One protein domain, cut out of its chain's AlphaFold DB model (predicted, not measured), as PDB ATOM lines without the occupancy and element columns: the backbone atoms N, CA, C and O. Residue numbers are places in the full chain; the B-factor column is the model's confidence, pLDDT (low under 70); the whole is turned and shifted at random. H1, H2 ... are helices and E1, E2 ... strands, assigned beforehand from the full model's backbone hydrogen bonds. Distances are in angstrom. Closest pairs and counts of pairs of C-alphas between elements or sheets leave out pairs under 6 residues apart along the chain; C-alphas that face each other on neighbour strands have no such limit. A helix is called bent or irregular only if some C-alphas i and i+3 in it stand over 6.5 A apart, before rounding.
ATOM      1  N   GLY A 305     -43.110  -7.690 -10.766       43.31
ATOM      2  CA  GLY A 305     -41.754  -7.574 -11.298       43.31
ATOM      3  C   GLY A 305     -41.177  -8.850 -11.914       43.31
ATOM      4  O   GLY A 305     -40.042  -8.804 -12.376       43.31
ATOM      5  N   ILE A 306     -41.911  -9.965 -11.964       46.12
ATOM      6  CA  ILE A 306     -41.429 -11.229 -12.545       46.12
ATOM      7  C   ILE A 306     -41.867 -11.306 -14.011       46.12
ATOM      8  O   ILE A 306     -43.044 -11.151 -14.324       46.12
ATOM      9  N   VAL A 307     -40.919 -11.543 -14.914       57.81
ATOM     10  CA  VAL A 307     -41.130 -11.525 -16.366       57.81
ATOM     11  C   VAL A 307     -40.535 -12.796 -16.973       57.81
ATOM     12  O   VAL A 307     -39.390 -13.145 -16.688       57.81
ATOM     13  N   ASP A 308     -41.305 -13.504 -17.796       68.88
ATOM     14  CA  ASP A 308     -40.819 -14.617 -18.619       68.88
ATOM     15  C   ASP A 308     -40.135 -14.113 -19.906       68.88
ATOM     16  O   ASP A 308     -40.201 -12.928 -20.245       68.88
ATOM     17  N   ARG A 309     -39.479 -15.005 -20.657       76.19
ATOM     18  CA  ARG A 309     -38.749 -14.608 -21.872       76.19
ATOM     19  C   ARG A 309     -39.646 -14.088 -23.005       76.19
ATOM     20  O   ARG A 309     -39.221 -13.184 -23.717       76.19
ATOM     21  N   GLU A 310     -40.847 -14.629 -23.203       77.62
ATOM     22  CA  GLU A 310     -41.751 -14.216 -24.292       77.62
ATOM     23  C   GLU A 310     -42.352 -12.831 -23.986       77.62
ATOM     24  O   GLU A 310     -42.359 -11.951 -24.851       77.62
ATOM     25  N   THR A 311     -42.724 -12.570 -22.729       74.94
ATOM     26  CA  THR A 311     -43.109 -11.230 -22.256       74.94
ATOM     27  C   THR A 311     -41.937 -10.243 -22.324       74.94
ATOM     28  O   THR A 311     -42.117  -9.120 -22.794       74.94
ATOM     29  N   ALA A 312     -40.722 -10.638 -21.925       77.12
ATOM     30  CA  ALA A 312     -39.545  -9.765 -21.972       77.12
ATOM     31  C   ALA A 312     -39.153  -9.363 -23.405       77.12
ATOM     32  O   ALA A 312     -38.866  -8.192 -23.644       77.12
ATOM     33  N   VAL A 313     -39.211 -10.295 -24.368       83.38
ATOM     34  CA  VAL A 313     -38.992  -9.999 -25.796       83.38
ATOM     35  C   VAL A 313     -40.030  -9.010 -26.311       83.38
ATOM     36  O   VAL A 313     -39.660  -8.039 -26.964       83.38
ATOM     37  N   ASN A 314     -41.310  -9.190 -25.979       85.06
ATOM     38  CA  ASN A 314     -42.338  -8.229 -26.377       85.06
ATOM     39  C   ASN A 314     -42.084  -6.838 -25.773       85.06
ATOM     40  O   ASN A 314     -42.059  -5.866 -26.520       85.06
ATOM     41  N   GLN A 315     -41.757  -6.735 -24.479       80.31
ATOM     42  CA  GLN A 315     -41.423  -5.448 -23.852       80.31
ATOM     43  C   GLN A 315     -40.149  -4.801 -24.413       80.31
ATOM     44  O   GLN A 315     -40.059  -3.574 -24.473       80.31
ATOM     45  N   ALA A 316     -39.157  -5.596 -24.818       83.88
ATOM     46  CA  ALA A 316     -37.966  -5.091 -25.492       83.88
ATOM     47  C   ALA A 316     -38.298  -4.530 -26.882       83.88
ATOM     48  O   ALA A 316     -37.781  -3.477 -27.248       83.88
ATOM     49  N   LEU A 317     -39.199  -5.182 -27.622       86.94
ATOM     50  CA  LEU A 317     -39.660  -4.713 -28.928       86.94
ATOM     51  C   LEU A 317     -40.571  -3.488 -28.825       86.94
ATOM     52  O   LEU A 317     -40.396  -2.559 -29.603       86.94
ATOM     53  N   ASP A 318     -41.454  -3.428 -27.828       84.81
ATOM     54  CA  ASP A 318     -42.278  -2.247 -27.550       84.81
ATOM     55  C   ASP A 318     -41.394  -1.026 -27.226       84.81
ATOM     56  O   ASP A 318     -41.605   0.055 -27.773       84.81
ATOM     57  N   LYS A 319     -40.349  -1.205 -26.399       83.94
ATOM     58  CA  LYS A 319     -39.331  -0.170 -26.138       83.94
ATOM     59  C   LYS A 319     -38.546   0.209 -27.397       83.94
ATOM     60  O   LYS A 319     -38.310   1.391 -27.625       83.94
ATOM     61  N   ALA A 320     -38.121  -0.768 -28.198       87.06
ATOM     62  CA  ALA A 320     -37.350  -0.529 -29.418       87.06
ATOM     63  C   ALA A 320     -38.156   0.276 -30.449       87.06
ATOM     64  O   ALA A 320     -37.641   1.240 -31.014       87.06
ATOM     65  N   GLU A 321     -39.431  -0.069 -30.626       87.12
ATOM     66  CA  GLU A 321     -40.385   0.615 -31.499       87.12
ATOM     67  C   GLU A 321     -40.663   2.047 -31.010       87.12
ATOM     68  O   GLU A 321     -40.593   2.991 -31.795       87.12
ATOM     69  N   GLN A 322     -40.849   2.240 -29.697       80.94
ATOM     70  CA  GLN A 322     -40.978   3.569 -29.078       80.94
ATOM     71  C   GLN A 322     -39.692   4.413 -29.150       80.94
ATOM     72  O   GLN A 322     -39.770   5.639 -29.161       80.94
ATOM     73  N   SER A 323     -38.510   3.789 -29.198       83.12
ATOM     74  CA  SER A 323     -37.222   4.502 -29.212       83.12
ATOM     75  C   SER A 323     -36.884   5.176 -30.544       83.12
ATOM     76  O   SER A 323     -35.957   5.983 -30.593       83.12
ATOM     77  N   GLY A 324     -37.557   4.801 -31.638       85.62
ATOM     78  CA  GLY A 324     -37.259   5.281 -32.992       85.62
ATOM     79  C   GLY A 324     -35.906   4.840 -33.576       85.62
ATOM     80  O   GLY A 324     -35.629   5.143 -34.733       85.62
ATOM     81  N   LYS A 325     -35.064   4.111 -32.825       88.31
ATOM     82  CA  LYS A 325     -33.714   3.686 -33.250       88.31
ATOM     83  C   LYS A 325     -33.687   2.626 -34.360       88.31
ATOM     84  O   LYS A 325     -32.641   2.422 -34.973       88.31
ATOM     85  N   TYR A 326     -34.787   1.905 -34.564       89.44
ATOM     86  CA  TYR A 326     -34.868   0.726 -35.433       89.44
ATOM     87  C   TYR A 326     -35.869   0.966 -36.562       89.44
ATOM     88  O   TYR A 326     -36.926   1.558 -36.336       89.44
ATOM     89  N   SER A 327     -35.572   0.480 -37.771       89.25
ATOM     90  CA  SER A 327     -36.513   0.613 -38.890       89.25
ATOM     91  C   SER A 327     -37.770  -0.240 -38.676       89.25
ATOM     92  O   SER A 327     -37.759  -1.232 -37.940       89.25
ATOM     93  N   LYS A 328     -38.868   0.101 -39.363       87.25
ATOM     94  CA  LYS A 328     -40.123  -0.673 -39.296       87.25
ATOM     95  C   LYS A 328     -39.924  -2.113 -39.773       87.25
ATOM     96  O   LYS A 328     -40.551  -3.032 -39.255       87.25
ATOM     97  N   GLU A 329     -39.008  -2.315 -40.710       85.75
ATOM     98  CA  GLU A 329     -38.607  -3.602 -41.276       85.75
ATOM     99  C   GLU A 329     -37.822  -4.431 -40.250       85.75
ATOM    100  O   GLU A 329     -38.070  -5.629 -40.125       85.75
ATOM    101  N   GLN A 330     -36.943  -3.800 -39.459       86.44
ATOM    102  CA  GLN A 330     -36.261  -4.455 -38.336       86.44
ATOM    103  C   GLN A 330     -37.241  -4.821 -37.220       86.44
ATOM    104  O   GLN A 330     -37.255  -5.972 -36.787       86.44
ATOM    105  N   ILE A 331     -38.103  -3.888 -36.790       88.56
ATOM    106  CA  ILE A 331     -39.153  -4.165 -35.795       88.56
ATOM    107  C   ILE A 331     -40.036  -5.324 -36.271       88.56
ATOM    108  O   ILE A 331     -40.234  -6.283 -35.528       88.56
ATOM    109  N   LYS A 332     -40.496  -5.307 -37.530       88.38
ATOM    110  CA  LYS A 332     -41.287  -6.392 -38.124       88.38
ATOM    111  C   LYS A 332     -40.529  -7.724 -38.138       88.38
ATOM    112  O   LYS A 332     -41.073  -8.724 -37.678       88.38
ATOM    113  N   GLY A 333     -39.282  -7.747 -38.610       85.44
ATOM    114  CA  GLY A 333     -38.461  -8.962 -38.647       85.44
ATOM    115  C   GLY A 333     -38.217  -9.554 -37.255       85.44
ATOM    116  O   GLY A 333     -38.288 -10.770 -37.073       85.44
ATOM    117  N   MET A 334     -38.010  -8.703 -36.248       90.06
ATOM    118  CA  MET A 334     -37.919  -9.128 -34.853       90.06
ATOM    119  C   MET A 334     -39.266  -9.601 -34.282       90.06
ATOM    120  O   MET A 334     -39.289 -10.604 -33.573       90.06
ATOM    121  N   ARG A 335     -40.396  -8.957 -34.609       87.94
ATOM    122  CA  ARG A 335     -41.741  -9.427 -34.217       87.94
ATOM    123  C   ARG A 335     -42.042 -10.801 -34.840       87.94
ATOM    124  O   ARG A 335     -42.505 -11.679 -34.118       87.94
ATOM    125  N   GLU A 336     -41.694 -11.037 -36.109       84.50
ATOM    126  CA  GLU A 336     -41.811 -12.358 -36.764       84.50
ATOM    127  C   GLU A 336     -40.941 -13.429 -36.077       84.50
ATOM    128  O   GLU A 336     -41.380 -14.563 -35.879       84.50
ATOM    129  N   ALA A 337     -39.721 -13.075 -35.663       84.06
ATOM    130  CA  ALA A 337     -38.814 -13.984 -34.958       84.06
ATOM    131  C   ALA A 337     -39.156 -14.193 -33.465       84.06
ATOM    132  O   ALA A 337     -38.757 -15.208 -32.885       84.06
ATOM    133  N   SER A 338     -39.888 -13.261 -32.843       83.12
ATOM    134  CA  SER A 338     -40.078 -13.164 -31.385       83.12
ATOM    135  C   SER A 338     -40.589 -14.452 -30.730       83.12
ATOM    136  O   SER A 338     -40.048 -14.878 -29.710       83.12
ATOM    137  N   ILE A 339     -41.568 -15.121 -31.346       75.88
ATOM    138  CA  ILE A 339     -42.203 -16.340 -30.819       75.88
ATOM    139  C   ILE A 339     -41.209 -17.513 -30.789       75.88
ATOM    140  O   ILE A 339     -41.169 -18.284 -29.828       75.88
ATOM    141  N   SER A 340     -40.378 -17.648 -31.826       78.75
ATOM    142  CA  SER A 340     -39.348 -18.693 -31.904       78.75
ATOM    143  C   SER A 340     -38.182 -18.407 -30.952       78.75
ATOM    144  O   SER A 340     -37.684 -19.326 -30.299       78.75
ATOM    145  N   TYR A 341     -37.807 -17.133 -30.811       82.75
ATOM    146  CA  TYR A 341     -36.779 -16.680 -29.876       82.75
ATOM    147  C   TYR A 341     -37.200 -16.892 -28.412       82.75
ATOM    148  O   TYR A 341     -36.452 -17.472 -27.624       82.75
ATOM    149  N   GLY A 342     -38.420 -16.476 -28.048       75.69
ATOM    150  CA  GLY A 342     -38.984 -16.659 -26.707       75.69
ATOM    151  C   GLY A 342     -39.016 -18.132 -26.298       75.69
ATOM    152  O   GLY A 342     -38.584 -18.486 -25.201       75.69
ATOM    153  N   LYS A 343     -39.391 -19.008 -27.240       77.50
ATOM    154  CA  LYS A 343     -39.445 -20.475 -27.077       77.50
ATOM    155  C   LYS A 343     -38.087 -21.167 -27.260       77.50
ATOM    156  O   LYS A 343     -38.041 -22.375 -27.482       77.50
ATOM    157  N   LYS A 344     -36.985 -20.411 -27.162       73.38
ATOM    158  CA  LYS A 344     -35.587 -20.878 -27.193       73.38
ATOM    159  C   LYS A 344     -35.230 -21.747 -28.410       73.38
ATOM    160  O   LYS A 344     -34.338 -22.590 -28.322       73.38
ATOM    161  N   LYS A 345     -35.908 -21.572 -29.554       75.69
ATOM    162  CA  LYS A 345     -35.618 -22.350 -30.769       75.69
ATOM    163  C   LYS A 345     -34.276 -21.921 -31.350       75.69
ATOM    164  O   LYS A 345     -34.183 -20.860 -31.966       75.69
ATOM    165  N   GLU A 346     -33.251 -22.738 -31.132       63.50
ATOM    166  CA  GLU A 346     -31.908 -22.540 -31.681       63.50
ATOM    167  C   GLU A 346     -31.915 -22.536 -33.219       63.50
ATOM    168  O   GLU A 346     -32.595 -23.340 -33.859       63.50
ATOM    169  N   ILE A 347     -31.118 -21.643 -33.812       61.03
ATOM    170  CA  ILE A 347     -30.925 -21.568 -35.266       61.03
ATOM    171  C   ILE A 347     -29.763 -22.491 -35.646       61.03
ATOM    172  O   ILE A 347     -28.684 -22.396 -35.064       61.03
ATOM    173  N   GLY A 348     -29.957 -23.351 -36.652       54.88
ATOM    174  CA  GLY A 348     -28.875 -24.184 -37.198       54.88
ATOM    175  C   GLY A 348     -28.667 -25.551 -36.533       54.88
ATOM    176  O   GLY A 348     -27.537 -26.024 -36.450       54.88
ATOM    177  N   GLY A 349     -29.738 -26.221 -36.094       42.16
ATOM    178  CA  GLY A 349     -29.694 -27.673 -35.863       42.16
ATOM    179  C   GLY A 349     -29.522 -28.472 -37.170       42.16
ATOM    180  O   GLY A 349     -29.764 -27.950 -38.258       42.16
ATOM    181  N   PHE A 350     -29.171 -29.761 -37.059       38.34
ATOM    182  CA  PHE A 350     -28.807 -30.676 -38.168       38.34
ATOM    183  C   PHE A 350     -29.862 -30.826 -39.295       38.34
ATOM    184  O   PHE A 350     -29.557 -31.361 -40.354       38.34
ATOM    185  N   PHE A 351     -31.089 -30.331 -39.086       36.50
ATOM    186  CA  PHE A 351     -32.210 -30.356 -40.038       36.50
ATOM    187  C   PHE A 351     -32.588 -28.973 -40.621       36.50
ATOM    188  O   PHE A 351     -33.670 -28.809 -41.177       36.50
ATOM    189  N   GLY A 352     -31.709 -27.966 -40.532       45.28
ATOM    190  CA  GLY A 352     -31.748 -26.809 -41.445       45.28
ATOM    191  C   GLY A 352     -32.842 -25.755 -41.216       45.28
ATOM    192  O   GLY A 352     -33.233 -25.080 -42.166       45.28
ATOM    193  N   ALA A 353     -33.323 -25.570 -39.983       42.12
ATOM    194  CA  ALA A 353     -34.324 -24.548 -39.668       42.12
ATOM    195  C   ALA A 353     -33.793 -23.103 -39.847       42.12
ATOM    196  O   ALA A 353     -32.952 -22.637 -39.078       42.12
ATOM    197  N   ASP A 354     -34.322 -22.425 -40.870       51.19
ATOM    198  CA  ASP A 354     -34.297 -20.984 -41.168       51.19
ATOM    199  C   ASP A 354     -33.029 -20.167 -40.834       51.19
ATOM    200  O   ASP A 354     -32.918 -19.505 -39.798       51.19
ATOM    201  N   LYS A 355     -32.157 -19.998 -41.843       55.00
ATOM    202  CA  LYS A 355     -31.243 -18.836 -41.904       55.00
ATOM    203  C   LYS A 355     -32.002 -17.495 -41.894       55.00
ATOM    204  O   LYS A 355     -31.422 -16.490 -41.480       55.00
ATOM    205  N   LYS A 356     -33.280 -17.480 -42.310       63.28
ATOM    206  CA  LYS A 356     -34.160 -16.303 -42.451       63.28
ATOM    207  C   LYS A 356     -34.189 -15.396 -41.214       63.28
ATOM    208  O   LYS A 356     -34.197 -14.178 -41.361       63.28
ATOM    209  N   TYR A 357     -34.159 -15.965 -40.007       65.19
ATOM    210  CA  TYR A 357     -34.272 -15.203 -38.751       65.19
ATOM    211  C   TYR A 357     -32.932 -14.936 -38.048       65.19
ATOM    212  O   TYR A 357     -32.926 -14.415 -36.936       65.19
ATOM    213  N   SER A 358     -31.794 -15.258 -38.671       69.69
ATOM    214  CA  SER A 358     -30.462 -15.090 -38.061       69.69
ATOM    215  C   SER A 358     -30.157 -13.636 -37.666       69.69
ATOM    216  O   SER A 358     -29.803 -13.380 -36.512       69.69
ATOM    217  N   THR A 359     -30.385 -12.683 -38.574       80.25
ATOM    218  CA  THR A 359     -30.291 -11.238 -38.301       80.25
ATOM    219  C   THR A 359     -31.308 -10.811 -37.243       80.25
ATOM    220  O   THR A 359     -30.942 -10.166 -36.266       80.25
ATOM    221  N   ALA A 360     -32.570 -11.235 -37.385       85.31
ATOM    222  CA  ALA A 360     -33.648 -10.866 -36.469       85.31
ATOM    223  C   ALA A 360     -33.381 -11.326 -35.026       85.31
ATOM    224  O   ALA A 360     -33.590 -10.558 -34.098       85.31
ATOM    225  N   TYR A 361     -32.845 -12.532 -34.818       88.25
ATOM    226  CA  TYR A 361     -32.410 -12.989 -33.496       88.25
ATOM    227  C   TYR A 361     -31.256 -12.140 -32.946       88.25
ATOM    228  O   TYR A 361     -31.234 -11.864 -31.751       88.25
ATOM    229  N   SER A 362     -30.306 -11.716 -33.791       88.12
ATOM    230  CA  SER A 362     -29.211 -10.835 -33.363       88.12
ATOM    231  C   SER A 362     -29.678  -9.416 -33.034       88.12
ATOM    232  O   SER A 362     -29.025  -8.752 -32.230       88.12
ATOM    233  N   ASP A 363     -30.763  -8.938 -33.641       90.62
ATOM    234  CA  ASP A 363     -31.375  -7.657 -33.292       90.62
ATOM    235  C   ASP A 363     -32.260  -7.790 -32.039       90.62
ATOM    236  O   ASP A 363     -32.181  -6.920 -31.171       90.62
ATOM    237  N   ILE A 364     -32.962  -8.923 -31.842       89.81
ATOM    238  CA  ILE A 364     -33.616  -9.254 -30.560       89.81
ATOM    239  C   ILE A 364     -32.579  -9.285 -29.429       89.81
ATOM    240  O   ILE A 364     -32.804  -8.670 -28.390       89.81
ATOM    241  N   ASP A 365     -31.417  -9.921 -29.629       89.94
ATOM    242  CA  ASP A 365     -30.327  -9.913 -28.643       89.94
ATOM    243  C   ASP A 365     -29.915  -8.473 -28.265       89.94
ATOM    244  O   ASP A 365     -29.709  -8.192 -27.085       89.94
ATOM    245  N   LYS A 366     -29.848  -7.531 -29.222       91.06
ATOM    246  CA  LYS A 366     -29.540  -6.111 -28.940       91.06
ATOM    247  C   LYS A 366     -30.643  -5.441 -28.124       91.06
ATOM    248  O   LYS A 366     -30.349  -4.922 -27.050       91.06
ATOM    249  N   VAL A 367     -31.898  -5.473 -28.586       90.44
ATOM    250  CA  VAL A 367     -33.001  -4.785 -27.884       90.44
ATOM    251  C   VAL A 367     -33.261  -5.383 -26.505       90.44
ATOM    252  O   VAL A 367     -33.610  -4.651 -25.589       90.44
ATOM    253  N   MET A 368     -33.028  -6.685 -26.314       85.19
ATOM    254  CA  MET A 368     -33.107  -7.332 -25.003       85.19
ATOM    255  C   MET A 368     -32.043  -6.791 -24.046       85.19
ATOM    256  O   MET A 368     -32.364  -6.496 -22.896       85.19
ATOM    257  N   ASN A 369     -30.805  -6.595 -24.512       83.38
ATOM    258  CA  ASN A 369     -29.762  -5.945 -23.717       83.38
ATOM    259  C   ASN A 369     -30.114  -4.475 -23.414       83.38
ATOM    260  O   ASN A 369     -30.118  -4.094 -22.245       83.38
ATOM    261  N   GLU A 370     -30.498  -3.675 -24.420       81.56
ATOM    262  CA  GLU A 370     -30.900  -2.267 -24.225       81.56
ATOM    263  C   GLU A 370     -32.115  -2.108 -23.292       81.56
ATOM    264  O   GLU A 370     -32.196  -1.165 -22.507       81.56
ATOM    265  N   ALA A 371     -33.066  -3.044 -23.339       76.38
ATOM    266  CA  ALA A 371     -34.259  -3.038 -22.500       76.38
ATOM    267  C   ALA A 371     -34.000  -3.446 -21.038       76.38
ATOM    268  O   ALA A 371     -34.910  -3.280 -20.217       76.38
ATOM    269  N   GLY A 372     -32.803  -3.955 -20.718       68.94
ATOM    270  CA  GLY A 372     -32.396  -4.438 -19.392       68.94
ATOM    271  C   GLY A 372     -32.492  -5.959 -19.193       68.94
ATOM    272  O   GLY A 372     -32.094  -6.457 -18.144       68.94
ATOM    273  N   PHE A 373     -32.954  -6.718 -20.189       74.12
ATOM    274  CA  PHE A 373     -33.180  -8.171 -20.149       74.12
ATOM    275  C   PHE A 373     -31.961  -9.000 -20.615       74.12
ATOM    276  O   PHE A 373     -32.095 -10.059 -21.229       74.12
ATOM    277  N   HIS A 374     -30.749  -8.531 -20.315       73.12
ATOM    278  CA  HIS A 374     -29.475  -9.099 -20.780       73.12
ATOM    279  C   HIS A 374     -29.265 -10.590 -20.426       73.12
ATOM    280  O   HIS A 374     -28.646 -11.326 -21.189       73.12
ATOM    281  N   GLY A 375     -29.816 -11.079 -19.306       65.81
ATOM    282  CA  GLY A 375     -29.747 -12.497 -18.911       65.81
ATOM    283  C   GLY A 375     -30.735 -13.434 -19.624       65.81
ATOM    284  O   GLY A 375     -30.669 -14.650 -19.428       65.81
ATOM    285  N   PHE A 376     -31.630 -12.889 -20.454       75.38
ATOM    286  CA  PHE A 376     -32.451 -13.639 -21.407       75.38
ATOM    287  C   PHE A 376     -31.874 -13.646 -22.826       75.38
ATOM    288  O   PHE A 376     -32.258 -14.510 -23.619       75.38
ATOM    289  N   ALA A 377     -30.978 -12.705 -23.141       83.19
ATOM    290  CA  ALA A 377     -30.304 -12.649 -24.429       83.19
ATOM    291  C   ALA A 377     -29.404 -13.880 -24.645       83.19
ATOM    292  O   ALA A 377     -28.942 -14.516 -23.691       83.19
ATOM    293  N   ARG A 378     -29.138 -14.229 -25.908       87.56
ATOM    294  CA  ARG A 378     -28.174 -15.287 -26.229       87.56
ATOM    295  C   ARG A 378     -26.754 -14.823 -25.919       87.56
ATOM    296  O   ARG A 378     -26.413 -13.655 -26.098       87.56
ATOM    297  N   LYS A 379     -25.905 -15.763 -25.512       83.12
ATOM    298  CA  LYS A 379     -24.484 -15.533 -25.209       83.12
ATOM    299  C   LYS A 379     -23.623 -16.418 -26.103       83.12
ATOM    300  O   LYS A 379     -24.066 -17.487 -26.519       83.12
ATOM    301  N   LYS A 380     -22.391 -15.991 -26.389       82.31
ATOM    302  CA  LYS A 380     -21.405 -16.853 -27.055       82.31
ATOM    303  C   LYS A 380     -20.927 -17.931 -26.085       82.31
ATOM    304  O   LYS A 380     -20.585 -17.611 -24.949       82.31
ATOM    305  N   ASN A 381     -20.884 -19.182 -26.532       77.31
ATOM    306  CA  ASN A 381     -20.153 -20.243 -25.839       77.31
ATOM    307  C   ASN A 381     -18.650 -20.201 -26.191       77.31
ATOM    308  O   ASN A 381     -18.211 -19.391 -27.007       77.31
ATOM    309  N   GLU A 382     -17.863 -21.106 -25.606       72.88
ATOM    310  CA  GLU A 382     -16.412 -21.249 -25.841       72.88
ATOM    311  C   GLU A 382     -16.037 -21.463 -27.320       72.88
ATOM    312  O   GLU A 382     -14.918 -21.167 -27.729       72.88
ATOM    313  N   LYS A 383     -16.977 -21.947 -28.142       76.62
ATOM    314  CA  LYS A 383     -16.816 -22.166 -29.590       76.62
ATOM    315  C   LYS A 383     -17.290 -20.972 -30.432       76.62
ATOM    316  O   LYS A 383     -17.339 -21.060 -31.655       76.62
ATOM    317  N   GLY A 384     -17.669 -19.864 -29.791       75.25
ATOM    318  CA  GLY A 384     -18.183 -18.653 -30.432       75.25
ATOM    319  C   GLY A 384     -19.646 -18.727 -30.886       75.25
ATOM    320  O   GLY A 384     -20.158 -17.738 -31.415       75.25
ATOM    321  N   GLU A 385     -20.337 -19.851 -30.674       76.12
ATOM    322  CA  GLU A 385     -21.737 -20.032 -31.067       76.12
ATOM    323  C   GLU A 385     -22.663 -19.243 -30.132       76.12
ATOM    324  O   GLU A 385     -22.555 -19.359 -28.911       76.12
ATOM    325  N   MET A 386     -23.626 -18.503 -30.686       80.12
ATOM    326  CA  MET A 386     -24.702 -17.905 -29.889       80.12
ATOM    327  C   MET A 386     -25.643 -19.012 -29.402       80.12
ATOM    328  O   MET A 386     -26.298 -19.648 -30.227       80.12
ATOM    329  N   LYS A 387     -25.732 -19.218 -28.085       78.38
ATOM    330  CA  LYS A 387     -26.675 -20.142 -27.438       78.38
ATOM    331  C   LYS A 387     -27.613 -19.403 -26.499       78.38
ATOM    332  O   LYS A 387     -27.247 -18.387 -25.901       78.38
ATOM    333  N   PHE A 388     -28.820 -19.929 -26.336       74.25
ATOM    334  CA  PHE A 388     -29.736 -19.461 -25.306       74.25
ATOM    335  C   PHE A 388     -29.269 -19.880 -23.911       74.25
ATOM    336  O   PHE A 388     -29.054 -21.061 -23.646       74.25
ATOM    337  N   ASP A 389     -29.206 -18.920 -22.984       67.69
ATOM    338  CA  ASP A 389     -29.063 -19.254 -21.568       67.69
ATOM    339  C   ASP A 389     -30.318 -19.993 -21.066       67.69
ATOM    340  O   ASP A 389     -31.441 -19.840 -21.569       67.69
ATOM    341  N   SER A 390     -30.109 -20.793 -20.036       54.94
ATOM    342  CA  SER A 390     -31.091 -21.630 -19.369       54.94
ATOM    343  C   SER A 390     -32.164 -20.860 -18.589       54.94
ATOM    344  O   SER A 390     -33.231 -21.414 -18.364       54.94
ATOM    345  N   THR A 391     -31.944 -19.581 -18.266       46.47
ATOM    346  CA  THR A 391     -32.888 -18.679 -17.579       46.47
ATOM    347  C   THR A 391     -34.290 -18.694 -18.211       46.47
ATOM    348  O   THR A 391     -34.431 -18.341 -19.386       46.47
ATOM    349  N   ASP A 392     -35.331 -19.095 -17.477       49.97
ATOM    350  CA  ASP A 392     -36.727 -19.112 -17.972       49.97
ATOM    351  C   ASP A 392     -37.530 -17.876 -17.536       49.97
ATOM    352  O   ASP A 392     -38.324 -17.343 -18.312       49.97
ATOM    353  N   VAL A 393     -37.256 -17.379 -16.327       44.03
ATOM    354  CA  VAL A 393     -37.854 -16.180 -15.721       44.03
ATOM    355  C   VAL A 393     -36.768 -15.238 -15.198       44.03
ATOM    356  O   VAL A 393     -35.712 -15.692 -14.756       44.03
ATOM    357  N   MET A 394     -37.026 -13.930 -15.224       42.12
ATOM    358  CA  MET A 394     -36.179 -12.901 -14.615       42.12
ATOM    359  C   MET A 394     -37.025 -11.884 -13.854       42.12
ATOM    360  O   MET A 394     -38.159 -11.586 -14.225       42.12
ATOM    361  N   THR A 395     -36.447 -11.288 -12.818       41.12
ATOM    362  CA  THR A 395     -36.985 -10.074 -12.204       41.12
ATOM    363  C   THR A 395     -36.588  -8.852 -13.029       41.12
ATOM    364  O   THR A 395     -35.407  -8.641 -13.312       41.12
ATOM    365  N   LYS A 396     -37.568  -8.029 -13.403       44.75
ATOM    366  CA  LYS A 396     -37.381  -6.729 -14.059       44.75
ATOM    367  C   LYS A 396     -36.521  -5.848 -13.150       44.75
ATOM    368  O   LYS A 396     -36.894  -5.619 -12.003       44.75
ATOM    369  N   ALA A 397     -35.373  -5.386 -13.650       38.16
ATOM    370  CA  ALA A 397     -34.451  -4.550 -12.883       38.16
ATOM    371  C   ALA A 397     -35.189  -3.304 -12.363       38.16
ATOM    372  O   ALA A 397     -35.654  -2.477 -13.151       38.16
ATOM    373  N   ILE A 398     -35.354  -3.217 -11.042       34.72
ATOM    374  CA  ILE A 398     -36.219  -2.222 -10.409       34.72
ATOM    375  C   ILE A 398     -35.499  -0.871 -10.448       34.72
ATOM    376  O   ILE A 398     -34.440  -0.719  -9.839       34.72
ATOM    377  N   SER A 399     -36.056   0.115 -11.161       33.94
ATOM    378  CA  SER A 399     -35.480   1.465 -11.162       33.94
ATOM    379  C   SER A 399     -35.560   2.082  -9.760       33.94
ATOM    380  O   SER A 399     -36.438   1.734  -8.962       33.94
ATOM    381  N   LYS A 400     -34.677   3.038  -9.444       30.89
ATOM    382  CA  LYS A 400     -34.724   3.751  -8.151       30.89
ATOM    383  C   LYS A 400     -36.077   4.458  -7.977       30.89
ATOM    384  O   LYS A 400     -36.603   4.554  -6.870       30.89
ATOM    385  N   GLU A 401     -36.686   4.840  -9.092       34.59
ATOM    386  CA  GLU A 401     -37.982   5.488  -9.248       34.59
ATOM    387  C   GLU A 401     -39.153   4.516  -9.023       34.59
ATOM    388  O   GLU A 401     -40.200   4.936  -8.530       34.59
TER     389      GLU A 401
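Overview. This is residues 305 to 401 of the 643 residues of an uncharacterized protein of Lentisphaerae bacterium ADurb.Bin242 (UniProt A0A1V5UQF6). Helices H1 and H2 stand side by side as a hairpin, and H3 crosses both nearly at right angles, making a three-helix core. Two small antiparallel two-stranded sheets lie by it, the hairpin E2 and E3 near H3, and E1 with E4 near the start of H1. The printed part has 97 residues with three named helices and four named strands in the order E1 H1 H2 H3 E2 E3 E4, class mixed, helices and strands. It is compact, with a radius of gyration of the C-alphas of 13.3 A, yet elongated, spanning 47 by 30 by 21 A.

Arrangement. Look first at E1, residues 306 to 308, and its antiparallel neighbour E4, residues 393 to 395, where N 307 and O 394 are 2.8 A apart. H1, residues 309 to 322, follows by a tight link and touches H2, residues 328 to 342, opposite ways at a shallow tilt of 10 degrees; their closest C-alphas, of Glu 310 and Gly 342, are 4.4 A apart. H3, residues 355 to 370, touches H2 with residues 357 to 364 alone, about perpendicular at 88 degrees, closest at C-alphas 334 and 360, 4.9 A. It touches H1 with residues 364 to 370 alone, about perpendicular at 79 degrees, closest at C-alphas 316 and 368, 5.4 A. The helix packing is mostly crossed, but only just: 1 of these 3 pairs is at a shallow tilt. E2, residues 378 to 380, and E3, residues 386 to 388, form a hairpin with N 387 and O 379 2.9 A apart. O i to N i+4 pairs are within hydrogen-bond range throughout H1, in 9 of 11 in H2 and in 10 of 12 in H3.

Along the chain. Find C-alpha 309 at (-38.749, -14.608, -21.872); H1 runs 19.7 A from there. H2 spans 20.4 A and H3 24.2 A, both irregular: C-alphas 336 and 339 are 7.2 A apart, 356 and 359 7.6 A. E4 ends at C-alpha 395, (-36.985, -10.074, -12.204).

Size, cuts and confidence. The farthest C-alphas, of Phe 351 and Glu 401, are 47.6 A apart. The printed part has no cut; the H2 to H3 link is long. Look for pLDDT under 70 at residues 305 to 308, 346 to 358, 372, 375 and 389 to 401.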